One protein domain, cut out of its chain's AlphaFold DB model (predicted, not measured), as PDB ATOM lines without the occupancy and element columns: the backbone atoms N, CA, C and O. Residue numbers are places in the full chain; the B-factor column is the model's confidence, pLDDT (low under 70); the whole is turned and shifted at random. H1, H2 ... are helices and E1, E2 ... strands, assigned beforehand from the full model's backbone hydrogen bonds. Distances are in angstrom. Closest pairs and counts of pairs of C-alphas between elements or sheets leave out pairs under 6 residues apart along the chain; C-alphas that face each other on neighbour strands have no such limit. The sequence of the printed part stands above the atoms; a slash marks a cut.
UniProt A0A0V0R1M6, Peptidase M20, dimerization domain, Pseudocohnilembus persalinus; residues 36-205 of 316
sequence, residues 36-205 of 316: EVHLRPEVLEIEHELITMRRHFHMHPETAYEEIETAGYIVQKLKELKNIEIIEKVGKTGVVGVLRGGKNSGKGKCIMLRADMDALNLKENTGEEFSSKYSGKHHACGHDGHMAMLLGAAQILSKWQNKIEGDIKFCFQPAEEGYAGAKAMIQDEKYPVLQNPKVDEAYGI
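AT A GLANCE: This is residues 36 to 205 of the 316 residues of the protein "Peptidase M20, dimerization domain" of Pseudocohnilembus persalinus (UniProt A0A0V0R1M6). A twisted sheet of five strands has H3 and H4 side by side over one face and the short H5 over the other, in three layers. H2 packs on H4 without reaching the sheet, and residues 36 to 41, before and into the small H1, stick out. The printed part has 170 residues with five named helices and five named strands in the order H1 H2 H3 E1 E2 E3 H4 E4 H5 E5; the mixed sheet runs E1 E2 E4 E3 E5. The class is mixed, helices and strands, with 84 residues, under half, in named elements. The whole is compact, with a radius of gyration of the C-alphas of 15.9 A and spans of 49 by 42 by 29 A.

HOW THE PARTS SIT: H1, residues 41 to 44, only just touches H4, residues 143 to 159, with 3 pairs of C-alphas within 8 A; the closest are those of Glu 42 and Ile 156, 7.0 A apart, and residues 152 to 156 of H4 alone take part. H2, residues 47 to 59, touches H4, the closest C-alphas being those of Phe 57 and Asp 144 at 5.1 A; they run opposite ways at a steep tilt of 36 degrees, only just past shallow. H3, residues 68 to 79, touches H4 with its residues 74 to 78 alone; the C-alphas of Lys 77 and Leu 151 are closest at 7.4 A, and the two run the same way at a shallow tilt of 17 degrees. H4, touching three helices, is the hub. E1, residues 84 to 90, and E2, residues 94 to 100, form an antiparallel hairpin, with N 87 and O 96 2.8 A apart. E2 is antiparallel to E4, residues 167 to 173, with N 97 and O 170 at 2.9 A. E4 is parallel to E3, residues 110 to 116, with N 113 and O 169 at 2.8 A. E3 is parallel to the edge strand E5, residues 201 to 204, with N 203 and O 112 at 2.8 A. H3 is on the sheet at a height of 9.0 A, over E1 and E2; H4 is on the same face at 8.8 A, over E4 and E3 and, only just, E2, on which 3 of its C-alphas fall. E3, H4 and E4 form a strand-helix-strand unit, two parallel neighbour strands with a helix between them in the chain, with a right-handed crossover. H5, residues 181 to 186, is on the opposite face at a height of 8.1 A. E4, H5 and E5 form a split unit, with E3 between its strands, also right-handed. Every O i to N i+4 pair is within hydrogen-bond range in H2, H3 and H5, and 12 of 13 are in H4; H1 is too short for such a pair.

IN THESE COORDINATES: H1 begins at C-alpha 41 at (8.963, -17.674, -15.752). H2 is 18.4 A from first to last C-alpha, H3 16.4 A and H4 24.7 A. E1 is 15.8 A long, E2 19.6 A, E3 19.4 A and E4 18.5 A. H4 begins at C-alpha 143 at (20.479, 4.123, -13.700). E5 ends at C-alpha 204 at (19.384, 0.559, -24.598).

THE WHOLE: The two C-alphas farthest apart are those of Lys 107 and Gly 127, 49.8 A. The printed part has no cut. The links from E3 to H4, 26 residues, and from H5 to E5, 14 residues, are long. The mean pLDDT of the printed part is 96.0, and residues 36 to 37 are under 70.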
ATOM      1  N   GLU A  36      -2.320  -7.706 -21.086       63.69
ATOM      2  CA  GLU A  36      -1.814  -8.475 -19.958       63.69
ATOM      3  C   GLU A  36      -0.312  -8.746 -20.160       63.69
ATOM      4  O   GLU A  36       0.103  -9.346 -21.159       63.69
ATOM      5  N   VAL A  37       0.522  -8.242 -19.244       69.50
ATOM      6  CA  VAL A  37       1.979  -8.384 -19.332       69.50
ATOM      7  C   VAL A  37       2.358  -9.795 -18.912       69.50
ATOM      8  O   VAL A  37       2.378 -10.133 -17.732       69.50
ATOM      9  N   HIS A  38       2.693 -10.617 -19.898       76.94
ATOM     10  CA  HIS A  38       3.154 -11.978 -19.676       76.94
ATOM     11  C   HIS A  38       4.673 -11.986 -19.485       76.94
ATOM     12  O   HIS A  38       5.441 -11.981 -20.452       76.94
ATOM     13  N   LEU A  39       5.116 -11.981 -18.226       84.12
ATOM     14  CA  LEU A  39       6.529 -12.146 -17.890       84.12
ATOM     15  C   LEU A  39       6.948 -13.609 -18.059       84.12
ATOM     16  O   LEU A  39       6.207 -14.534 -17.724       84.12
ATOM     17  N   ARG A  40       8.158 -13.825 -18.583       87.06
ATOM     18  CA  ARG A  40       8.724 -15.175 -18.700       87.06
ATOM     19  C   ARG A  40       8.977 -15.754 -17.300       87.06
ATOM     20  O   ARG A  40       9.448 -15.002 -16.444       87.06
ATOM     21  N   PRO A  41       8.740 -17.058 -17.062       92.44
ATOM     22  CA  PRO A  41       8.963 -17.674 -15.752       92.44
ATOM     23  C   PRO A  41      10.364 -17.420 -15.186       92.44
ATOM     24  O   PRO A  41      10.503 -17.076 -14.019       92.44
ATOM     25  N   GLU A  42      11.398 -17.468 -16.031       92.38
ATOM     26  CA  GLU A  42      12.788 -17.254 -15.617       92.38
ATOM     27  C   GLU A  42      13.061 -15.820 -15.130       92.38
ATOM     28  O   GLU A  42      14.028 -15.596 -14.407       92.38
ATOM     29  N   VAL A  43      12.229 -14.845 -15.522       90.56
ATOM     30  CA  VAL A  43      12.291 -13.462 -15.016       90.56
ATOM     31  C   VAL A  43      11.675 -13.381 -13.622       90.56
ATOM     32  O   VAL A  43      12.247 -12.740 -12.744       90.56
ATOM     33  N   LEU A  44      10.544 -14.059 -13.405       92.38
ATOM     34  CA  LEU A  44       9.886 -14.120 -12.096       92.38
ATOM     35  C   LEU A  44      10.785 -14.800 -11.054       92.38
ATOM     36  O   LEU A  44      10.858 -14.356  -9.913       92.38
ATOM     37  N   GLU A  45      11.537 -15.827 -11.460       95.31
ATOM     38  CA  GLU A  45      12.497 -16.523 -10.591       95.31
ATOM     39  C   GLU A  45      13.599 -15.609 -10.030       95.31
ATOM     40  O   GLU A  45      14.105 -15.868  -8.938       95.31
ATOM     41  N   ILE A  46      13.980 -14.551 -10.756       95.25
ATOM     42  CA  ILE A  46      15.059 -13.633 -10.356       95.25
ATOM     43  C   ILE A  46      14.543 -12.283  -9.836       95.25
ATOM     44  O   ILE A  46      15.346 -11.406  -9.524       95.25
ATOM     45  N   GLU A  47      13.226 -12.095  -9.707       94.44
ATOM     46  CA  GLU A  47      12.610 -10.814  -9.328       94.44
ATOM     47  C   GLU A  47      13.197 -10.245  -8.029       94.44
ATOM     48  O   GLU A  47      13.632  -9.091  -7.980       94.44
ATOM     49  N   HIS A  48      13.266 -11.068  -6.981       96.94
ATOM     50  CA  HIS A  48      13.810 -10.642  -5.692       96.94
ATOM     51  C   HIS A  48      15.282 -10.213  -5.807       96.94
ATOM     52  O   HIS A  48      15.695  -9.225  -5.192       96.94
ATOM     53  N   GLU A  49      16.081 -10.927  -6.604       96.81
ATOM     54  CA  GLU A  49      17.481 -10.573  -6.844       96.81
ATOM     55  C   GLU A  49      17.593  -9.242  -7.598       96.81
ATOM     56  O   GLU A  49      18.380  -8.388  -7.194       96.81
ATOM     57  N   LEU A  50      16.754  -9.003  -8.611       97.12
ATOM     58  CA  LEU A  50      16.726  -7.734  -9.349       97.12
ATOM     59  C   LEU A  50      16.381  -6.552  -8.444       97.12
ATOM     60  O   LEU A  50      17.078  -5.536  -8.464       97.12
ATOM     61  N   ILE A  51      15.349  -6.693  -7.609       97.62
ATOM     62  CA  ILE A  51      14.963  -5.666  -6.631       97.62
ATOM     63  C   ILE A  51      16.107  -5.418  -5.641       97.62
ATOM     64  O   ILE A  51      16.403  -4.266  -5.311       97.62
ATOM     65  N   THR A  52      16.773  -6.482  -5.189       98.25
ATOM     66  CA  THR A  52      17.905  -6.391  -4.259       98.25
ATOM     67  C   THR A  52      19.086  -5.657  -4.890       98.25
ATOM     68  O   THR A  52      19.621  -4.740  -4.269       98.25
ATOM     69  N   MET A  53      19.459  -5.996  -6.128       98.56
ATOM     70  CA  MET A  53      20.529  -5.315  -6.866       98.56
ATOM     71  C   MET A  53      20.190  -3.844  -7.108       98.56
ATOM     72  O   MET A  53      21.002  -2.976  -6.804       98.56
ATOM     73  N   ARG A  54      18.968  -3.539  -7.562       98.62
ATOM     74  CA  ARG A  54      18.525  -2.154  -7.776       98.62
ATOM     75  C   ARG A  54      18.631  -1.333  -6.494       98.62
ATOM     76  O   ARG A  54      19.165  -0.230  -6.514       98.62
ATOM     77  N   ARG A  55      18.149  -1.866  -5.365       98.62
ATOM     78  CA  ARG A  55      18.246  -1.191  -4.058       98.62
ATOM     79  C   ARG A  55      19.691  -1.071  -3.581       98.62
ATOM     80  O   ARG A  55      20.029  -0.069  -2.963       98.62
ATOM     81  N   HIS A  56      20.537  -2.060  -3.868       98.69
ATOM     82  CA  HIS A  56      21.964  -1.977  -3.580       98.69
ATOM     83  C   HIS A  56      22.602  -0.797  -4.318       98.69
ATOM     84  O   HIS A  56      23.207   0.042  -3.658       98.69
ATOM     85  N   PHE A  57      22.415  -0.684  -5.634       98.69
ATOM     86  CA  PHE A  57      22.930   0.452  -6.405       98.69
ATOM     87  C   PHE A  57      22.355   1.785  -5.910       98.69
ATOM     88  O   PHE A  57      23.103   2.729  -5.685       98.69
ATOM     89  N   HIS A  58      21.048   1.845  -5.633       98.56
ATOM     90  CA  HIS A  58      20.401   3.058  -5.125       98.56
ATOM     91  C   HIS A  58      21.022   3.577  -3.818       98.56
ATOM     92  O   HIS A  58      21.202   4.781  -3.654       98.56
ATOM     93  N   MET A  59      21.375   2.667  -2.901       98.50
ATOM     94  CA  MET A  59      21.992   3.006  -1.615       98.50
ATOM     95  C   MET A  59      23.456   3.449  -1.724       98.50
ATOM     96  O   MET A  59      23.932   4.122  -0.808       98.50
ATOM     97  N   HIS A  60      24.172   3.079  -2.791       98.56
ATOM     98  CA  HIS A  60      25.602   3.370  -2.970       98.56
ATOM     99  C   HIS A  60      25.850   4.136  -4.288       98.56
ATOM    100  O   HIS A  60      26.576   3.652  -5.153       98.56
ATOM    101  N   PRO A  61      25.233   5.320  -4.475       98.44
ATOM    102  CA  PRO A  61      25.322   6.051  -5.732       98.44
ATOM    103  C   PRO A  61      26.698   6.698  -5.912       98.44
ATOM    104  O   PRO A  61      27.127   7.516  -5.096       98.44
ATOM    105  N   GLU A  62      27.354   6.418  -7.033       98.50
ATOM    106  CA  GLU A  62      28.610   7.055  -7.428       98.50
ATOM    107  C   GLU A  62      28.421   7.900  -8.688       98.50
ATOM    108  O   GLU A  62      27.669   7.552  -9.591       98.50
ATOM    109  N   THR A  63      29.078   9.053  -8.737       97.75
ATOM    110  CA  THR A  63      28.932  10.035  -9.817       97.75
ATOM    111  C   THR A  63      29.880   9.748 -10.975       97.75
ATOM    112  O   THR A  63      30.786   8.925 -10.859       97.75
ATOM    113  N   ALA A  64      29.687  10.462 -12.084       97.62
ATOM    114  CA  ALA A  64      30.447  10.292 -13.316       97.62
ATOM    115  C   ALA A  64      31.964  10.096 -13.107       97.62
ATOM    116  O   ALA A  64      32.651  10.970 -12.576       97.62
ATOM    117  N   TYR A  65      32.478   8.970 -13.605       98.06
ATOM    118  CA  TYR A  65      33.875   8.517 -13.520       98.06
ATOM    119  C   TYR A  65      34.416   8.195 -12.118       98.06
ATOM    120  O   TYR A  65      35.609   7.912 -11.982       98.06
ATOM    121  N   GLU A  66      33.565   8.204 -11.097       97.62
ATOM    122  CA  GLU A  66      33.877   7.779  -9.731       97.62
ATOM    123  C   GLU A  66      33.196   6.447  -9.374       97.62
ATOM    124  O   GLU A  66      33.190   6.080  -8.208       97.62
ATOM    125  N   GLU A  67      32.621   5.729 -10.348       98.06
ATOM    126  CA  GLU A  67      31.786   4.529 -10.167       98.06
ATOM    127  C   GLU A  67      32.598   3.266  -9.806       98.06
ATOM    128  O   GLU A  67      32.471   2.221 -10.448       98.06
ATOM    129  N   ILE A  68      33.494   3.361  -8.823       98.38
ATOM    130  CA  ILE A  68      34.461   2.318  -8.466       98.38
ATOM    131  C   ILE A  68      33.786   1.147  -7.745       98.38
ATOM    132  O   ILE A  68      33.997  -0.008  -8.124       98.38
ATOM    133  N   GLU A  69      32.981   1.422  -6.720       98.44
ATOM    134  CA  GLU A  69      32.251   0.398  -5.965       98.44
ATOM    135  C   GLU A  69      31.150  -0.235  -6.822       98.44
ATOM    136  O   GLU A  69      30.984  -1.455  -6.833       98.44
ATOM    137  N   THR A  70      30.464   0.585  -7.616       98.69
ATOM    138  CA  THR A  70      29.424   0.192  -8.568       98.69
ATOM    139  C   THR A  70      29.995  -0.746  -9.629       98.69
ATOM    140  O   THR A  70      29.467  -1.842  -9.836       98.69
ATOM    141  N   ALA A  71      31.116  -0.371 -10.263       98.81
ATOM    142  CA  ALA A  71      31.825  -1.234 -11.205       98.81
ATOM    143  C   ALA A  71      32.271  -2.542 -10.538       98.81
ATOM    144  O   ALA A  71      32.077  -3.620 -11.101       98.81
ATOM    145  N   GLY A  72      32.814  -2.464  -9.317       98.75
ATOM    146  CA  GLY A  72      33.223  -3.632  -8.539       98.75
ATOM    147  C   GLY A  72      32.071  -4.606  -8.275       98.75
ATOM    148  O   GLY A  72      32.229  -5.814  -8.470       98.75
ATOM    149  N   TYR A  73      30.897  -4.092  -7.904       98.75
ATOM    150  CA  TYR A  73      29.699  -4.900  -7.679       98.75
ATOM    151  C   TYR A  73      29.199  -5.559  -8.972       98.75
ATOM    152  O   TYR A  73      28.892  -6.753  -8.980       98.75
ATOM    153  N   ILE A  74      29.176  -4.825 -10.091       98.88
ATOM    154  CA  ILE A  74      28.834  -5.385 -11.411       98.88
ATOM    155  C   ILE A  74      29.793  -6.521 -11.774       98.88
ATOM    156  O   ILE A  74      29.351  -7.598 -12.173       98.88
ATOM    157  N   VAL A  75      31.100  -6.317 -11.603       98.88
ATOM    158  CA  VAL A  75      32.119  -7.343 -11.871       98.88
ATOM    159  C   VAL A  75      31.900  -8.574 -10.998       98.88
ATOM    160  O   VAL A  75      31.981  -9.694 -11.503       98.88
ATOM    161  N   GLN A  76      31.603  -8.394  -9.708       98.50
ATOM    162  CA  GLN A  76      31.282  -9.502  -8.810       98.50
ATOM    163  C   GLN A  76      30.084 -10.303  -9.332       98.50
ATOM    164  O   GLN A  76      30.175 -11.523  -9.450       98.50
ATOM    165  N   LYS A  77      29.001  -9.624  -9.720       98.50
ATOM    166  CA  LYS A  77      27.802 -10.273 -10.259       98.50
ATOM    167  C   LYS A  77      28.035 -10.974 -11.589       98.50
ATOM    168  O   LYS A  77      27.553 -12.084 -11.782       98.50
ATOM    169  N   LEU A  78      28.831 -10.399 -12.485       98.56
ATOM    170  CA  LEU A  78      29.193 -11.063 -13.738       98.56
ATOM    171  C   LEU A  78      30.084 -12.297 -13.509       98.56
ATOM    172  O   LEU A  78      29.935 -13.276 -14.236       98.56
ATOM    173  N   LYS A  79      30.966 -12.292 -12.496       98.25
ATOM    174  CA  LYS A  79      31.821 -13.448 -12.139       98.25
ATOM    175  C   LYS A  79      31.025 -14.656 -11.637       98.25
ATOM    176  O   LYS A  79      31.513 -15.779 -11.735       98.25
ATOM    177  N   GLU A  80      29.817 -14.445 -11.118       97.06
ATOM    178  CA  GLU A  80      28.897 -15.520 -10.710       97.06
ATOM    179  C   GLU A  80      28.306 -16.267 -11.926       97.06
ATOM    180  O   GLU A  80      27.795 -17.381 -11.793       97.06
ATOM    181  N   LEU A  81      28.393 -15.680 -13.126       96.56
ATOM    182  CA  LEU A  81      27.815 -16.213 -14.354       96.56
ATOM    183  C   LEU A  81      28.844 -17.001 -15.171       96.56
ATOM    184  O   LEU A  81      30.028 -16.674 -15.242       96.56
ATOM    185  N   LYS A  82      28.382 -18.058 -15.846       90.19
ATOM    186  CA  LYS A  82      29.240 -18.884 -16.705       90.19
ATOM    187  C   LYS A  82      29.415 -18.245 -18.081       90.19
ATOM    188  O   LYS A  82      28.468 -17.695 -18.637       90.19
ATOM    189  N   ASN A  83      30.600 -18.430 -18.664       87.06
ATOM    190  CA  ASN A  83      30.916 -18.087 -20.058       87.06
ATOM    191  C   ASN A  83      30.827 -16.586 -20.393       87.06
ATOM    192  O   ASN A  83      30.580 -16.231 -21.547       87.06
ATOM    193  N   ILE A  84      31.041 -15.719 -19.398       96.56
ATOM    194  CA  ILE A  84      31.159 -14.272 -19.588       96.56
ATOM    195  C   ILE A  84      32.627 -13.867 -19.440       96.56
ATOM    196  O   ILE A  84      33.227 -14.027 -18.381       96.56
ATOM    197  N   GLU A  85      33.200 -13.331 -20.512       97.38
ATOM    198  CA  GLU A  85      34.479 -12.621 -20.475       97.38
ATOM    199  C   GLU A  85      34.237 -11.218 -19.909       97.38
ATOM    200  O   GLU A  85      33.366 -10.503 -20.398       97.38
ATOM    201  N   ILE A  86      34.976 -10.828 -18.871       98.62
ATOM    202  CA  ILE A  86      34.775  -9.549 -18.180       98.62
ATOM    203  C   ILE A  86      35.954  -8.637 -18.481       98.62
ATOM    204  O   ILE A  86      37.103  -8.982 -18.208       98.62
ATOM    205  N   ILE A  87      35.650  -7.460 -19.017       98.62
ATOM    206  CA  ILE A  87      36.607  -6.402 -19.294       98.62
ATOM    207  C   ILE A  87      36.268  -5.228 -18.383       98.62
ATOM    208  O   ILE A  87      35.190  -4.639 -18.464       98.62
ATOM    209  N   GLU A  88      37.198  -4.908 -17.493       98.62
ATOM    210  CA  GLU A  88      37.074  -3.816 -16.532       98.62
ATOM    211  C   GLU A  88      37.783  -2.560 -17.043       98.62
ATOM    212  O   GLU A  88      38.708  -2.632 -17.856       98.62
ATOM    213  N   LYS A  89      37.402  -1.408 -16.487       98.19
ATOM    214  CA  LYS A  89      38.045  -0.109 -16.725       98.19
ATOM    215  C   LYS A  89      37.997   0.362 -18.182       98.19
ATOM    216  O   LYS A  89      38.904   1.054 -18.643       98.19
ATOM    217  N   VAL A  90      36.924   0.018 -18.893       98.56
ATOM    218  CA  VAL A  90      36.669   0.486 -20.259       98.56
ATOM    219  C   VAL A  90      36.128   1.908 -20.191       98.56
ATOM    220  O   VAL A  90      35.094   2.153 -19.573       98.56
ATOM    221  N   GLY A  91      36.817   2.873 -20.797       97.50
ATOM    222  CA  GLY A  91      36.426   4.278 -20.706       97.50
ATOM    223  C   GLY A  91      36.469   4.801 -19.266       97.50
ATOM    224  O   GLY A  91      35.578   5.545 -18.861       97.50
ATOM    225  N   LYS A  92      37.518   4.424 -18.517       98.06
ATOM    226  CA  LYS A  92      37.773   4.673 -17.079       98.06
ATOM    227  C   LYS A  92      37.133   3.662 -16.125       98.06
ATOM    228  O   LYS A  92      37.853   2.815 -15.609       98.06
ATOM    229  N   THR A  93      35.835   3.754 -15.864       98.62
ATOM    230  CA  THR A  93      35.120   2.955 -14.844       98.62
ATOM    231  C   THR A  93      34.109   1.981 -15.445       98.62
ATOM    232  O   THR A  93      33.546   1.164 -14.724       98.62
ATOM    233  N   GLY A  94      33.909   2.014 -16.765       98.75
ATOM    234  CA  GLY A  94      32.974   1.127 -17.445       98.75
ATOM    235  C   GLY A  94      33.373  -0.343 -17.371       98.75
ATOM    236  O   GLY A  94      34.557  -0.698 -17.305       98.75
ATOM    237  N   VAL A  95      32.357  -1.200 -17.420       98.88
ATOM    238  CA  VAL A  95      32.495  -2.658 -17.357       98.88
ATOM    239  C   VAL A  95      31.794  -3.272 -18.558       98.88
ATOM    240  O   VAL A  95      30.674  -2.901 -18.907       98.88
ATOM    241  N   VAL A  96      32.448  -4.233 -19.202       98.88
ATOM    242  CA  VAL A  96      31.888  -4.967 -20.334       98.88
ATOM    243  C   VAL A  96      31.915  -6.459 -20.032       98.88
ATOM    244  O   VAL A  96      32.972  -7.016 -19.756       98.88
ATOM    245  N   GLY A  97      30.758  -7.112 -20.107       98.62
ATOM    246  CA  GLY A  97      30.648  -8.572 -20.109       98.62
ATOM    247  C   GLY A  97      30.384  -9.084 -21.523       98.62
ATOM    248  O   GLY A  97      29.427  -8.645 -22.152       98.62
ATOM    249  N   VAL A  98      31.181 -10.020 -22.035       98.38
ATOM    250  CA  VAL A  98      30.957 -10.651 -23.345       98.38
ATOM    251  C   VAL A  98      30.557 -12.108 -23.148       98.38
ATOM    252  O   VAL A  98      31.375 -12.942 -22.763       98.38
ATOM    253  N   LEU A  99      29.295 -12.421 -23.435       98.00
ATOM    254  CA  LEU A  99      28.790 -13.789 -23.488       98.00
ATOM    255  C   LEU A  99      29.042 -14.378 -24.875       98.00
ATOM    256  O   LEU A  99      28.505 -13.899 -25.878       98.00
ATOM    257  N   ARG A 100      29.831 -15.452 -24.907       95.25
ATOM    258  CA  ARG A 100      30.127 -16.220 -26.120       95.25
ATOM    259  C   ARG A 100      29.018 -17.235 -26.386       95.25
ATOM    260  O   ARG A 100      28.835 -18.166 -25.597       95.25
ATOM    261  N   GLY A 101      28.264 -17.058 -27.472       94.62
ATOM    262  CA  GLY A 101      27.162 -17.955 -27.830       94.62
ATOM    263  C   GLY A 101      27.621 -19.380 -28.147       94.62
ATOM    264  O   GLY A 101      28.793 -19.645 -28.407       94.62
ATOM    265  N   GLY A 102      26.687 -20.329 -28.129       93.00
ATOM    266  CA  GLY A 102      26.976 -21.738 -28.410       93.00
ATOM    267  C   GLY A 102      27.226 -22.035 -29.890       93.00
ATOM    268  O   GLY A 102      27.770 -23.087 -30.222       93.00
ATOM    269  N   LYS A 103      26.836 -21.126 -30.794       91.19
ATOM    270  CA  LYS A 103      27.033 -21.252 -32.246       91.19
ATOM    271  C   LYS A 103      27.660 -19.985 -32.807       91.19
ATOM    272  O   LYS A 103      27.290 -18.891 -32.404       91.19
ATOM    273  N   ASN A 104      28.583 -20.128 -33.759       90.50
ATOM    274  CA  ASN A 104      29.213 -19.011 -34.474       90.50
ATOM    275  C   ASN A 104      29.809 -17.908 -33.568       90.50
ATOM    276  O   ASN A 104      29.962 -16.776 -34.010       90.50
ATOM    277  N   SER A 105      30.183 -18.202 -32.319       89.12
ATOM    278  CA  SER A 105      30.827 -17.210 -31.446       89.12
ATOM    279  C   SER A 105      32.131 -16.685 -32.061       89.12
ATOM    280  O   SER A 105      32.877 -17.434 -32.700       89.12
ATOM    281  N   GLY A 106      32.365 -15.375 -31.947       85.44
ATOM    282  CA  GLY A 106      33.497 -14.674 -32.560       85.44
ATOM    283  C   GLY A 106      33.477 -14.572 -34.094       85.44
ATOM    284  O   GLY A 106      34.341 -13.905 -34.658       85.44
ATOM    285  N   LYS A 107      32.522 -15.219 -34.780       88.25
ATOM    286  CA  LYS A 107      32.386 -15.214 -36.253       88.25
ATOM    287  C   LYS A 107      31.011 -14.749 -36.741       88.25
ATOM    288  O   LYS A 107      30.875 -14.364 -37.897       88.25
ATOM    289  N   GLY A 108      30.001 -14.852 -35.886       92.00
ATOM    290  CA  GLY A 108      28.633 -14.410 -36.107       92.00
ATOM    291  C   GLY A 108      28.421 -12.973 -35.646       92.00
ATOM    292  O   GLY A 108      29.370 -12.263 -35.316       92.00
ATOM    293  N   LYS A 109      27.153 -12.559 -35.622       96.75
ATOM    294  CA  LYS A 109      26.772 -11.203 -35.222       96.75
ATOM    295  C   LYS A 109      26.990 -10.965 -33.729       96.75
ATOM    296  O   LYS A 109      26.891 -11.899 -32.932       96.75
ATOM    297  N   CYS A 110      27.213  -9.714 -33.344       98.06
ATOM    298  CA  CYS A 110      27.217  -9.299 -31.949       98.06
ATOM    299  C   CYS A 110      26.145  -8.248 -31.658       98.06
ATOM    300  O   CYS A 110      26.108  -7.186 -32.284       98.06
ATOM    301  N   ILE A 111      25.316  -8.534 -30.654       98.50
ATOM    302  CA  ILE A 111      24.352  -7.581 -30.099       98.50
ATOM    303  C   ILE A 111      24.917  -6.995 -28.805       98.50
ATOM    304  O   ILE A 111      25.329  -7.734 -27.911       98.50
ATOM    305  N   MET A 112      24.895  -5.671 -28.677       98.75
ATOM    306  CA  MET A 112      25.227  -4.971 -27.440       98.75
ATOM    307  C   MET A 112      23.958  -4.544 -26.698       98.75
ATOM    308  O   MET A 112      23.085  -3.902 -27.273       98.75
ATOM    309  N   LEU A 113      23.879  -4.857 -25.408       98.81
ATOM    310  CA  LEU A 113      22.860  -4.362 -24.486       98.81
ATOM    311  C   LEU A 113      23.531  -3.379 -23.521       98.81
ATOM    312  O   LEU A 113      24.511  -3.742 -22.872       98.81
ATOM    313  N   ARG A 114      23.044  -2.138 -23.454       98.75
ATOM    314  CA  ARG A 114      23.692  -1.042 -22.717       98.75
ATOM    315  C   ARG A 114      22.840  -0.545 -21.551       98.75
ATOM    316  O   ARG A 114      21.658  -0.262 -21.734       98.75
ATOM    317  N   ALA A 115      23.485  -0.350 -20.403       98.75
ATOM    318  CA  ALA A 115      22.973   0.366 -19.235       98.75
ATOM    319  C   ALA A 115      24.011   1.404 -18.785       98.75
ATOM    320  O   ALA A 115      25.206   1.130 -18.825       98.75
ATOM    321  N   ASP A 116      23.570   2.595 -18.403       98.50
ATOM    322  CA  ASP A 116      24.382   3.598 -17.701       98.50
ATOM    323  C   ASP A 116      24.536   3.262 -16.215       98.50
ATOM    324  O   ASP A 116      23.767   2.478 -15.662       98.50
ATOM    325  N   MET A 117      25.568   3.835 -15.592       98.50
ATOM    326  CA  MET A 117      25.978   3.523 -14.223       98.50
ATOM    327  C   MET A 117      25.971   4.718 -13.277       98.50
ATOM    328  O   MET A 117      25.870   4.508 -12.074       98.50
ATOM    329  N   ASP A 118      26.143   5.944 -13.769       98.38
ATOM    330  CA  ASP A 118      26.400   7.099 -12.912       98.38
ATOM    331  C   ASP A 118      25.148   7.605 -12.195       98.38
ATOM    332  O   ASP A 118      24.028   7.549 -12.695       98.38
ATOM    333  N   ALA A 119      25.352   8.122 -10.993       97.81
ATOM    334  CA  ALA A 119      24.383   8.887 -10.233       97.81
ATOM    335  C   ALA A 119      24.603  10.400 -10.407       97.81
ATOM    336  O   ALA A 119      25.574  10.860 -11.012       97.81
ATOM    337  N   LEU A 120      23.716  11.194  -9.805       95.19
ATOM    338  CA  LEU A 120      23.763  12.655  -9.832       95.19
ATOM    339  C   LEU A 120      24.283  13.239  -8.513       95.19
ATOM    340  O   LEU A 120      24.049  12.684  -7.438       95.19
ATOM    341  N   ASN A 121      24.912  14.420  -8.593       93.69
ATOM    342  CA  ASN A 121      25.227  15.275  -7.439       93.69
ATOM    343  C   ASN A 121      23.950  15.967  -6.933       93.69
ATOM    344  O   ASN A 121      23.720  17.157  -7.162       93.69
ATOM    345  N   LEU A 122      23.089  15.187  -6.288       92.38
ATOM    346  CA  LEU A 122      21.800  15.606  -5.765       92.38
ATOM    347  C   LEU A 122      21.543  14.933  -4.418       92.38
ATOM    348  O   LEU A 122      21.732  13.730  -4.257       92.38
ATOM    349  N   LYS A 123      21.050  15.702  -3.445       93.81
ATOM    350  CA  LYS A 123      20.575  15.141  -2.180       93.81
ATOM    351  C   LYS A 123      19.265  14.384  -2.400       93.81
ATOM    352  O   LYS A 123      18.288  14.959  -2.879       93.81
ATOM    353  N   GLU A 124      19.232  13.124  -1.986       96.12
ATOM    354  CA  GLU A 124      18.006  12.337  -1.967       96.12
ATOM    355  C   GLU A 124      17.027  12.831  -0.893       96.12
ATOM    356  O   GLU A 124      17.416  13.108   0.242       96.12
ATOM    357  N   ASN A 125      15.743  12.919  -1.254       92.38
ATOM    358  CA  ASN A 125      14.653  13.315  -0.357       92.38
ATOM    359  C   ASN A 125      13.454  12.347  -0.432       92.38
ATOM    360  O   ASN A 125      12.321  12.753  -0.184       92.38
ATOM    361  N   THR A 126      13.679  11.086  -0.812       92.56
ATOM    362  CA  THR A 126      12.615  10.072  -0.937       92.56
ATOM    363  C   THR A 126      12.127   9.603   0.440       92.56
ATOM    364  O   THR A 126      10.927   9.461   0.663       92.56
ATOM    365  N   GLY A 127      13.055   9.421   1.391       92.19
ATOM    366  CA  GLY A 127      12.776   8.851   2.711       92.19
ATOM    367  C   GLY A 127      12.541   7.337   2.690       92.19
ATOM    368  O   GLY A 127      11.978   6.805   3.644       92.19
ATOM    369  N   GLU A 128      12.938   6.653   1.616       95.19
ATOM    370  CA  GLU A 128      12.806   5.203   1.472       95.19
ATOM    371  C   GLU A 128      13.823   4.445   2.335       95.19
ATOM    372  O   GLU A 128      14.918   4.934   2.617       95.19
ATOM    373  N   GLU A 129      13.508   3.202   2.712       96.75
ATOM    374  CA  GLU A 129      14.416   2.347   3.503       96.75
ATOM    375  C   GLU A 129      15.745   2.053   2.786       96.75
ATOM    376  O   GLU A 129      16.747   1.741   3.425       96.75
ATOM    377  N   PHE A 130      15.753   2.165   1.457       96.75
ATOM    378  CA  PHE A 130      16.920   1.992   0.593       96.75
ATOM    379  C   PHE A 130      17.495   3.331   0.099       96.75
ATOM    380  O   PHE A 130      18.166   3.347  -0.930       96.75
ATOM    381  N   SER A 131      17.232   4.438   0.805       97.62
ATOM    382  CA  SER A 131      17.813   5.744   0.466       97.62
ATOM    383  C   SER A 131      19.344   5.684   0.419       97.62
ATOM    384  O   SER A 131      19.985   4.932   1.161       97.62
ATOM    385  N   SER A 132      19.925   6.531  -0.422       98.00
ATOM    386  CA  SER A 132      21.352   6.783  -0.553       98.00
ATOM    387  C   SER A 132      22.023   6.954   0.804       98.00
ATOM    388  O   SER A 132      21.613   7.757   1.649       98.00
ATOM    389  N   LYS A 133      23.115   6.215   0.989       97.56
ATOM    390  CA  LYS A 133      24.014   6.344   2.138       97.56
ATOM    391  C   LYS A 133      25.071   7.426   1.922       97.56
ATOM    392  O   LYS A 133      25.776   7.782   2.867       97.56
ATOM    393  N   TYR A 134      25.198   7.946   0.700       96.56
ATOM    394  CA  TYR A 134      26.211   8.925   0.320       96.56
ATOM    395  C   TYR A 134      25.583  10.313   0.222       96.56
ATOM    396  O   TYR A 134      24.779  10.617  -0.659       96.56
ATOM    397  N   SER A 135      25.949  11.178   1.172       93.25
ATOM    398  CA  SER A 135      25.404  12.533   1.258       93.25
ATOM    399  C   SER A 135      25.648  13.308  -0.038       93.25
ATOM    400  O   SER A 135      26.784  13.430  -0.492       93.25
ATOM    401  N   GLY A 136      24.576  13.852  -0.616       94.50
ATOM    402  CA  GLY A 136      24.640  14.652  -1.840       94.50
ATOM    403  C   GLY A 136      24.774  13.853  -3.139       94.50
ATOM    404  O   GLY A 136      24.951  14.480  -4.179       94.50
ATOM    405  N   LYS A 137      24.667  12.518  -3.102       97.38
ATOM    406  CA  LYS A 137      24.639  11.650  -4.289       97.38
ATOM    407  C   LYS A 137      23.339  10.841  -4.326       97.38
ATOM    408  O   LYS A 137      22.903  10.346  -3.287       97.38
ATOM    409  N   HIS A 138      22.719  10.708  -5.501       97.25
ATOM    410  CA  HIS A 138      21.428  10.020  -5.654       97.25
ATOM    411  C   HIS A 138      21.190   9.529  -7.093       97.25
ATOM    412  O   HIS A 138      21.396  10.275  -8.054       97.25
ATOM    413  N   HIS A 139      20.686   8.300  -7.247       97.31
ATOM    414  CA  HIS A 139      20.190   7.776  -8.526       97.31
ATOM    415  C   HIS A 139      18.785   8.307  -8.853       97.31
ATOM    416  O   HIS A 139      17.789   7.591  -8.785       97.31
ATOM    417  N   ALA A 140      18.703   9.581  -9.242       93.81
ATOM    418  CA  ALA A 140      17.433  10.221  -9.597       93.81
ATOM    419  C   ALA A 140      16.973   9.959 -11.048       93.81
ATOM    420  O   ALA A 140      15.822  10.246 -11.370       93.81
ATOM    421  N   CYS A 141      17.847   9.417 -11.904       94.00
ATOM    422  CA  CYS A 141      17.567   9.130 -13.319       94.00
ATOM    423  C   CYS A 141      17.253   7.642 -13.599       94.00
ATOM    424  O   CYS A 141      16.938   7.262 -14.721       94.00
ATOM    425  N   GLY A 142      17.296   6.778 -12.573       95.75
ATOM    426  CA  GLY A 142      16.943   5.356 -12.702       95.75
ATOM    427  C   GLY A 142      18.070   4.429 -13.178       95.75
ATOM    428  O   GLY A 142      17.806   3.259 -13.463       95.75
ATOM    429  N   HIS A 143      19.318   4.912 -13.248       98.38
ATOM    430  CA  HIS A 143      20.479   4.123 -13.700       98.38
ATOM    431  C   HIS A 143      20.745   2.893 -12.807       98.38
ATOM    432  O   HIS A 143      21.142   1.835 -13.290       98.38
ATOM    433  N   ASP A 144      20.403   2.972 -11.521       98.44
ATOM    434  CA  ASP A 144      20.333   1.836 -10.595       98.44
ATOM    435  C   ASP A 144      19.422   0.702 -11.098       98.44
ATOM    436  O   ASP A 144      19.760  -0.481 -11.004       98.44
ATOM    437  N   GLY A 145      18.267   1.060 -11.661       98.00
ATOM    438  CA  GLY A 145      17.354   0.125 -12.309       98.00
ATOM    439  C   GLY A 145      17.915  -0.426 -13.618       98.00
ATOM    440  O   GLY A 145      17.826  -1.631 -13.849       98.00
ATOM    441  N   HIS A 146      18.543   0.414 -14.445       98.62
ATOM    442  CA  HIS A 146      19.139  -0.013 -15.718       98.62
ATOM    443  C   HIS A 146      20.233  -1.066 -15.503       98.62
ATOM    444  O   HIS A 146      20.226  -2.111 -16.161       98.62
ATOM    445  N   MET A 147      21.128  -0.836 -14.536       98.75
ATOM    446  CA  MET A 147      22.177  -1.789 -14.167       98.75
ATOM    447  C   MET A 147      21.595  -3.117 -13.675       98.75
ATOM    448  O   MET A 147      22.016  -4.181 -14.134       98.75
ATOM    449  N   ALA A 148      20.596  -3.073 -12.787       98.62
ATOM    450  CA  ALA A 148      19.937  -4.279 -12.288       98.62
ATOM    451  C   ALA A 148      19.253  -5.069 -13.418       98.62
ATOM    452  O   ALA A 148      19.426  -6.285 -13.509       98.62
ATOM    453  N   MET A 149      18.541  -4.387 -14.322       98.06
ATOM    454  CA  MET A 149      17.908  -5.005 -15.493       98.06
ATOM    455  C   MET A 149      18.933  -5.677 -16.414       98.06
ATOM    456  O   MET A 149      18.704  -6.800 -16.869       98.06
ATOM    457  N   LEU A 150      20.073  -5.025 -16.676       98.75
ATOM    458  CA  LEU A 150      21.116  -5.578 -17.540       98.75
ATOM    459  C   LEU A 150      21.813  -6.793 -16.908       98.75
ATOM    460  O   LEU A 150      22.075  -7.771 -17.608       98.75
ATOM    461  N   LEU A 151      22.053  -6.777 -15.592       98.69
ATOM    462  CA  LEU A 151      22.556  -7.945 -14.858       98.69
ATOM    463  C   LEU A 151      21.564  -9.117 -14.902       98.69
ATOM    464  O   LEU A 151      21.974 -10.248 -15.160       98.69
ATOM    465  N   GLY A 152      20.263  -8.855 -14.745       98.06
ATOM    466  CA  GLY A 152      19.221  -9.874 -14.911       98.06
ATOM    467  C   GLY A 152      19.193 -10.481 -16.311       98.06
ATOM    468  O   GLY A 152      19.130 -11.703 -16.471       98.06
ATOM    469  N   ALA A 153      19.315  -9.639 -17.341       97.62
ATOM    470  CA  ALA A 153      19.438 -10.106 -18.717       97.62
ATOM    471  C   ALA A 153      20.681 -10.994 -18.895       97.62
ATOM    472  O   ALA A 153      20.574 -12.071 -19.481       97.62
ATOM    473  N   ALA A 154      21.835 -10.603 -18.342       98.19
ATOM    474  CA  ALA A 154      23.051 -11.417 -18.374       98.19
ATOM    475  C   ALA A 154      22.871 -12.772 -17.666       98.19
ATOM    476  O   ALA A 154      23.279 -13.814 -18.191       98.19
ATOM    477  N   GLN A 155      22.198 -12.789 -16.514       97.25
ATOM    478  CA  GLN A 155      21.915 -14.005 -15.749       97.25
ATOM    479  C   GLN A 155      21.028 -14.987 -16.524       97.25
ATOM    480  O   GLN A 155      21.321 -16.182 -16.562       97.25
ATOM    481  N   ILE A 156      19.971 -14.507 -17.184       96.56
ATOM    482  CA  ILE A 156      19.081 -15.362 -17.983       96.56
ATOM    483  C   ILE A 156      19.775 -15.818 -19.272       96.56
ATOM    484  O   ILE A 156      19.781 -17.008 -19.590       96.56
ATOM    485  N   LEU A 157      20.401 -14.896 -20.009       96.50
ATOM    486  CA  LEU A 157      21.004 -15.195 -21.310       96.50
ATOM    487  C   LEU A 157      22.217 -16.121 -21.191       96.50
ATOM    488  O   LEU A 157      22.405 -16.978 -22.054       96.50
ATOM    489  N   SER A 158      22.992 -16.035 -20.105       96.25
ATOM    490  CA  SER A 158      24.095 -16.973 -19.848       96.25
ATOM    491  C   SER A 158      23.611 -18.423 -19.696       96.25
ATOM    492  O   SER A 158      24.259 -19.341 -20.200       96.25
ATOM    493  N   LYS A 159      22.421 -18.654 -19.115       94.94
ATOM    494  CA  LYS A 159      21.779 -19.986 -19.065       94.94
ATOM    495  C   LYS A 159      21.320 -20.466 -20.448       94.94
ATOM    496  O   LYS A 159      21.132 -21.663 -20.660       94.94
ATOM    497  N   TRP A 160      21.131 -19.552 -21.397       93.94
ATOM    498  CA  TRP A 160      20.681 -19.836 -22.762       93.94
ATOM    499  C   TRP A 160      21.811 -19.838 -23.791       93.94
ATOM    500  O   TRP A 160      21.526 -19.861 -24.987       93.94
ATOM    501  N   GLN A 161      23.073 -19.877 -23.361       94.00
ATOM    502  CA  GLN A 161      24.247 -19.841 -24.238       94.00
ATOM    503  C   GLN A 161      24.109 -20.732 -25.490       94.00
ATOM    504  O   GLN A 161      24.308 -20.265 -26.608       94.00
ATOM    505  N   ASN A 162      23.679 -21.989 -25.332       94.50
ATOM    506  CA  ASN A 162      23.533 -22.954 -26.436       94.50
ATOM    507  C   ASN A 162      22.468 -22.580 -27.486       94.50
ATOM    508  O   ASN A 162      22.456 -23.141 -28.583       94.50
ATOM    509  N   LYS A 163      21.561 -21.657 -27.153       94.56
ATOM    510  CA  LYS A 163      20.515 -21.135 -28.044       94.56
ATOM    511  C   LYS A 163      20.944 -19.854 -28.764       94.56
ATOM    512  O   LYS A 163      20.218 -19.398 -29.641       94.56
ATOM    513  N   ILE A 164      22.083 -19.275 -28.391       95.50
ATOM    514  CA  ILE A 164      22.585 -18.020 -28.947       95.50
ATOM    515  C   ILE A 164      23.547 -18.323 -30.097       95.50
ATOM    516  O   ILE A 164      24.499 -19.093 -29.951       95.50
ATOM    517  N   GLU A 165      23.283 -17.693 -31.241       96.19
ATOM    518  CA  GLU A 165      24.170 -17.667 -32.397       96.19
ATOM    519  C   GLU A 165      24.862 -16.300 -32.480       96.19
ATOM    520  O   GLU A 165      24.192 -15.278 -32.614       96.19
ATOM    521  N   GLY A 166      26.191 -16.283 -32.392       96.25
ATOM    522  CA  GLY A 166      26.984 -15.063 -32.246       96.25
ATOM    523  C   GLY A 166      27.306 -14.739 -30.786       96.25
ATOM    524  O   GLY A 166      27.408 -15.644 -29.958       96.25
ATOM    525  N   ASP A 167      27.491 -13.457 -30.477       97.56
ATOM    526  CA  ASP A 167      27.925 -12.980 -29.158       97.56
ATOM    527  C   ASP A 167      26.989 -11.894 -28.602       97.56
ATOM    528  O   ASP A 167      26.374 -11.132 -29.351       97.56
ATOM    529  N   ILE A 168      26.920 -11.772 -27.273       98.44
ATOM    530  CA  ILE A 168      26.185 -10.693 -26.596       98.44
ATOM    531  C   ILE A 168      27.152  -9.890 -25.728       98.44
ATOM    532  O   ILE A 168      27.885 -10.462 -24.923       98.44
ATOM    533  N   LYS A 169      27.144  -8.564 -25.882       98.56
ATOM    534  CA  LYS A 169      27.967  -7.626 -25.111       98.56
ATOM    535  C   LYS A 169      27.092  -6.849 -24.128       98.56
ATOM    536  O   LYS A 169      26.275  -6.033 -24.538       98.56
ATOM    537  N   PHE A 170      27.267  -7.082 -22.835       98.81
ATOM    538  CA  PHE A 170      26.639  -6.319 -21.760       98.81
ATOM    539  C   PHE A 170      27.536  -5.127 -21.420       98.81
ATOM    540  O   PHE A 170      28.607  -5.303 -20.844       98.81
ATOM    541  N   CYS A 171      27.135  -3.929 -21.835       98.81
ATOM    542  CA  CYS A 171      27.898  -2.697 -21.680       98.81
ATOM    543  C   CYS A 171      27.342  -1.872 -20.515       98.81
ATOM    544  O   CYS A 171      26.287  -1.252 -20.645       98.81
ATOM    545  N   PHE A 172      28.081  -1.823 -19.412       98.88
ATOM    546  CA  PHE A 172      27.817  -0.940 -18.283       98.88
ATOM    547  C   PHE A 172      28.651   0.330 -18.473       98.88
ATOM    548  O   PHE A 172      29.883   0.303 -18.397       98.88
ATOM    549  N   GLN A 173      27.974   1.416 -18.836       98.81
ATOM    550  CA  GLN A 173      28.578   2.665 -19.276       98.81
ATOM    551  C   GLN A 173      28.626   3.688 -18.135       98.81
ATOM    552  O   GLN A 173      27.581   4.000 -17.573       98.81
ATOM    553  N   PRO A 174      29.782   4.297 -17.840       98.44
ATOM    554  CA  PRO A 174      29.851   5.369 -16.856       98.44
ATOM    555  C   PRO A 174      29.323   6.688 -17.434       98.44
ATOM    556  O   PRO A 174      29.091   6.796 -18.646       98.44
ATOM    557  N   ALA A 175      29.255   7.715 -16.587       97.31
ATOM    558  CA  ALA A 175      29.322   9.117 -17.003       97.31
ATOM    559  C   ALA A 175      28.340   9.540 -18.130       97.31
ATOM    560  O   ALA A 175      28.730  10.253 -19.068       97.31
ATOM    561  N   GLU A 176      27.091   9.069 -18.092       97.19
ATOM    562  CA  GLU A 176      26.033   9.455 -19.029       97.19
ATOM    563  C   GLU A 176      25.586  10.902 -18.822       97.19
ATOM    564  O   GLU A 176      25.422  11.600 -19.827       97.19
ATOM    565  N   GLU A 177      25.545  11.372 -17.567       92.62
ATOM    566  CA  GLU A 177      24.927  12.628 -17.103       92.62
ATOM    567  C   GLU A 177      25.723  13.893 -17.509       92.62
ATOM    568  O   GLU A 177      26.046  14.772 -16.707       92.62
ATOM    569  N   GLY A 178      26.105  13.989 -18.785       87.25
ATOM    570  CA  GLY A 178      26.823  15.111 -19.396       87.25
ATOM    571  C   GLY A 178      28.340  14.939 -19.516       87.25
ATOM    572  O   GLY A 178      29.003  15.815 -20.073       87.25
ATOM    573  N   TYR A 179      28.900  13.817 -19.060       92.00
ATOM    574  CA  TYR A 179      30.353  13.611 -18.970       92.00
ATOM    575  C   TYR A 179      30.946  12.770 -20.110       92.00
ATOM    576  O   TYR A 179      32.156  12.560 -20.161       92.00
ATOM    577  N   ALA A 180      30.114  12.370 -21.077       94.81
ATOM    578  CA  ALA A 180      30.505  11.686 -22.309       94.81
ATOM    579  C   ALA A 180      31.127  10.287 -22.114       94.81
ATOM    580  O   ALA A 180      32.013   9.882 -22.875       94.81
ATOM    581  N   GLY A 181      30.620   9.499 -21.162       98.00
ATOM    582  CA  GLY A 181      31.090   8.130 -20.928       98.00
ATOM    583  C   GLY A 181      30.979   7.202 -22.139       98.00
ATOM    584  O   GLY A 181      31.921   6.464 -22.421       98.00
ATOM    585  N   ALA A 182      29.918   7.319 -22.946       98.00
ATOM    586  CA  ALA A 182      29.796   6.583 -24.210       98.00
ATOM    587  C   ALA A 182      30.994   6.837 -25.142       98.00
ATOM    588  O   ALA A 182      31.600   5.908 -25.673       98.00
ATOM    589  N   LYS A 183      31.378   8.111 -25.308       97.94
ATOM    590  CA  LYS A 183      32.530   8.501 -26.127       97.94
ATOM    591  C   LYS A 183      33.823   7.925 -25.552       97.94
ATOM    592  O   LYS A 183      34.624   7.403 -26.320       97.94
ATOM    593  N   ALA A 184      33.998   7.989 -24.232       98.50
ATOM    594  CA  ALA A 184      35.172   7.439 -23.563       98.50
ATOM    595  C   ALA A 184      35.318   5.925 -23.788       98.50
ATOM    596  O   ALA A 184      36.417   5.475 -24.080       98.50
ATOM    597  N   MET A 185      34.229   5.149 -23.729       98.69
ATOM    598  CA  MET A 185      34.275   3.703 -23.996       98.69
ATOM    599  C   MET A 185      34.497   3.369 -25.477       98.69
ATOM    600  O   MET A 185      35.191   2.410 -25.804       98.69
ATOM    601  N   ILE A 186      33.911   4.145 -26.397       98.69
ATOM    602  CA  ILE A 186      34.110   3.959 -27.846       98.69
ATOM    603  C   ILE A 186      35.563   4.238 -28.240       98.69
ATOM    604  O   ILE A 186      36.099   3.557 -29.109       98.69
ATOM    605  N   GLN A 187      36.178   5.243 -27.616       98.25
ATOM    606  CA  GLN A 187      37.541   5.695 -27.899       98.25
ATOM    607  C   GLN A 187      38.594   5.065 -26.981       98.25
ATOM    608  O   GLN A 187      39.752   5.467 -27.048       98.25
ATOM    609  N   ASP A 188      38.215   4.118 -26.121       98.38
ATOM    610  CA  ASP A 188      39.150   3.476 -25.203       98.38
ATOM    611  C   ASP A 188      40.257   2.755 -25.984       98.38
ATOM    612  O   ASP A 188      39.983   1.947 -26.870       98.38
ATOM    613  N   GLU A 189      41.513   3.057 -25.664       96.81
ATOM    614  CA  GLU A 189      42.665   2.544 -26.411       96.81
ATOM    615  C   GLU A 189      42.889   1.041 -26.201       96.81
ATOM    616  O   GLU A 189      43.427   0.368 -27.080       96.81
ATOM    617  N   LYS A 190      42.489   0.502 -25.043       96.75
ATOM    618  CA  LYS A 190      42.695  -0.909 -24.690       96.75
ATOM    619  C   LYS A 190      41.538  -1.770 -25.168       96.75
ATOM    620  O   LYS A 190      41.756  -2.879 -25.650       96.75
ATOM    621  N   TYR A 191      40.317  -1.268 -25.024       97.62
ATOM    622  CA  TYR A 191      39.109  -1.976 -25.409       97.62
ATOM    623  C   TYR A 191      38.073  -1.016 -26.014       97.62
ATOM    624  O   TYR A 191      37.126  -0.617 -25.335       97.62
ATOM    625  N   PRO A 192      38.197  -0.667 -27.310       97.75
ATOM    626  CA  PRO A 192      37.186   0.131 -27.994       97.75
ATOM    627  C   PRO A 192      35.855  -0.633 -27.989       97.75
ATOM    628  O   PRO A 192      35.724  -1.643 -28.679       97.75
ATOM    629  N   VAL A 193      34.858  -0.184 -27.217       98.19
ATOM    630  CA  VAL A 193      33.692  -1.021 -26.848       98.19
ATOM    631  C   VAL A 193      32.864  -1.525 -28.035       98.19
ATOM    632  O   VAL A 193      32.207  -2.560 -27.940       98.19
ATOM    633  N   LEU A 194      32.911  -0.844 -29.183       98.19
ATOM    634  CA  LEU A 194      32.218  -1.276 -30.403       98.19
ATOM    635  C   LEU A 194      32.984  -2.338 -31.200       98.19
ATOM    636  O   LEU A 194      32.484  -2.805 -32.219       98.19
ATOM    637  N   GLN A 195      34.185  -2.704 -30.757       96.62
ATOM    638  CA  GLN A 195      35.075  -3.685 -31.371       96.62
ATOM    639  C   GLN A 195      35.308  -4.877 -30.429       96.62
ATOM    640  O   GLN A 195      34.962  -4.844 -29.248       96.62
ATOM    641  N   ASN A 196      35.883  -5.957 -30.970       89.69
ATOM    642  CA  ASN A 196      36.348  -7.137 -30.228       89.69
ATOM    643  C   ASN A 196      35.336  -7.763 -29.232       89.69
ATOM    644  O   ASN A 196      35.624  -7.838 -28.037       89.69
ATOM    645  N   PRO A 197      34.171  -8.272 -29.679       93.75
ATOM    646  CA  PRO A 197      33.715  -8.387 -31.067       93.75
ATOM    647  C   PRO A 197      33.085  -7.091 -31.595       93.75
ATOM    648  O   PRO A 197      32.597  -6.260 -30.819       93.75
ATOM    649  N   LYS A 198      33.114  -6.923 -32.925       97.06
ATOM    650  CA  LYS A 198      32.449  -5.808 -33.605       97.06
ATOM    651  C   LYS A 198      30.951  -5.872 -33.317       97.06
ATOM    652  O   LYS A 198      30.339  -6.899 -33.572       97.06
ATOM    653  N   VAL A 199      30.389  -4.787 -32.798       98.31
ATOM    654  CA  VAL A 199      28.953  -4.678 -32.516       98.31
ATOM    655  C   VAL A 199      28.200  -4.428 -33.823       98.31
ATOM    656  O   VAL A 199      28.506  -3.468 -34.533       98.31
ATOM    657  N   ASP A 200      27.223  -5.279 -34.134       98.38
ATOM    658  CA  ASP A 200      26.335  -5.122 -35.293       98.38
ATOM    659  C   ASP A 200      25.099  -4.294 -34.938       98.38
ATOM    660  O   ASP A 200      24.666  -3.455 -35.725       98.38
ATOM    661  N   GLU A 201      24.555  -4.498 -33.737       97.94
ATOM    662  CA  GLU A 201      23.386  -3.779 -33.229       97.94
ATOM    663  C   GLU A 201      23.547  -3.467 -31.742       97.94
ATOM    664  O   GLU A 201      24.109  -4.259 -30.984       97.94
ATOM    665  N   ALA A 202      23.038  -2.312 -31.314       98.06
ATOM    666  CA  ALA A 202      23.074  -1.873 -29.925       98.06
ATOM    667  C   ALA A 202      21.672  -1.485 -29.448       98.06
ATOM    668  O   ALA A 202      20.966  -0.742 -30.128       98.06
ATOM    669  N   TYR A 203      21.305  -1.952 -28.258       97.81
ATOM    670  CA  TYR A 203      20.022  -1.690 -27.621       97.81
ATOM    671  C   TYR A 203      20.242  -1.078 -26.237       97.81
ATOM    672  O   TYR A 203      21.092  -1.528 -25.469       97.81
ATOM    673  N   GLY A 204      19.451  -0.060 -25.917       95.75
ATOM    674  CA  GLY A 204      19.384   0.559 -24.598       95.75
ATOM    675  C   GLY A 204      17.933   0.859 -24.249       95.75
ATOM    676  O   GLY A 204      17.110   1.079 -25.138       95.75
ATOM    677  N   ILE A 205      17.620   0.842 -22.958       94.12
ATOM    678  CA  ILE A 205      16.298   1.173 -22.422       94.12
ATOM    679  C   ILE A 205      16.514   2.191 -21.311       94.12
ATOM    680  O   ILE A 205      17.471   2.067 -20.550       94.12
TER     681      ILE A 205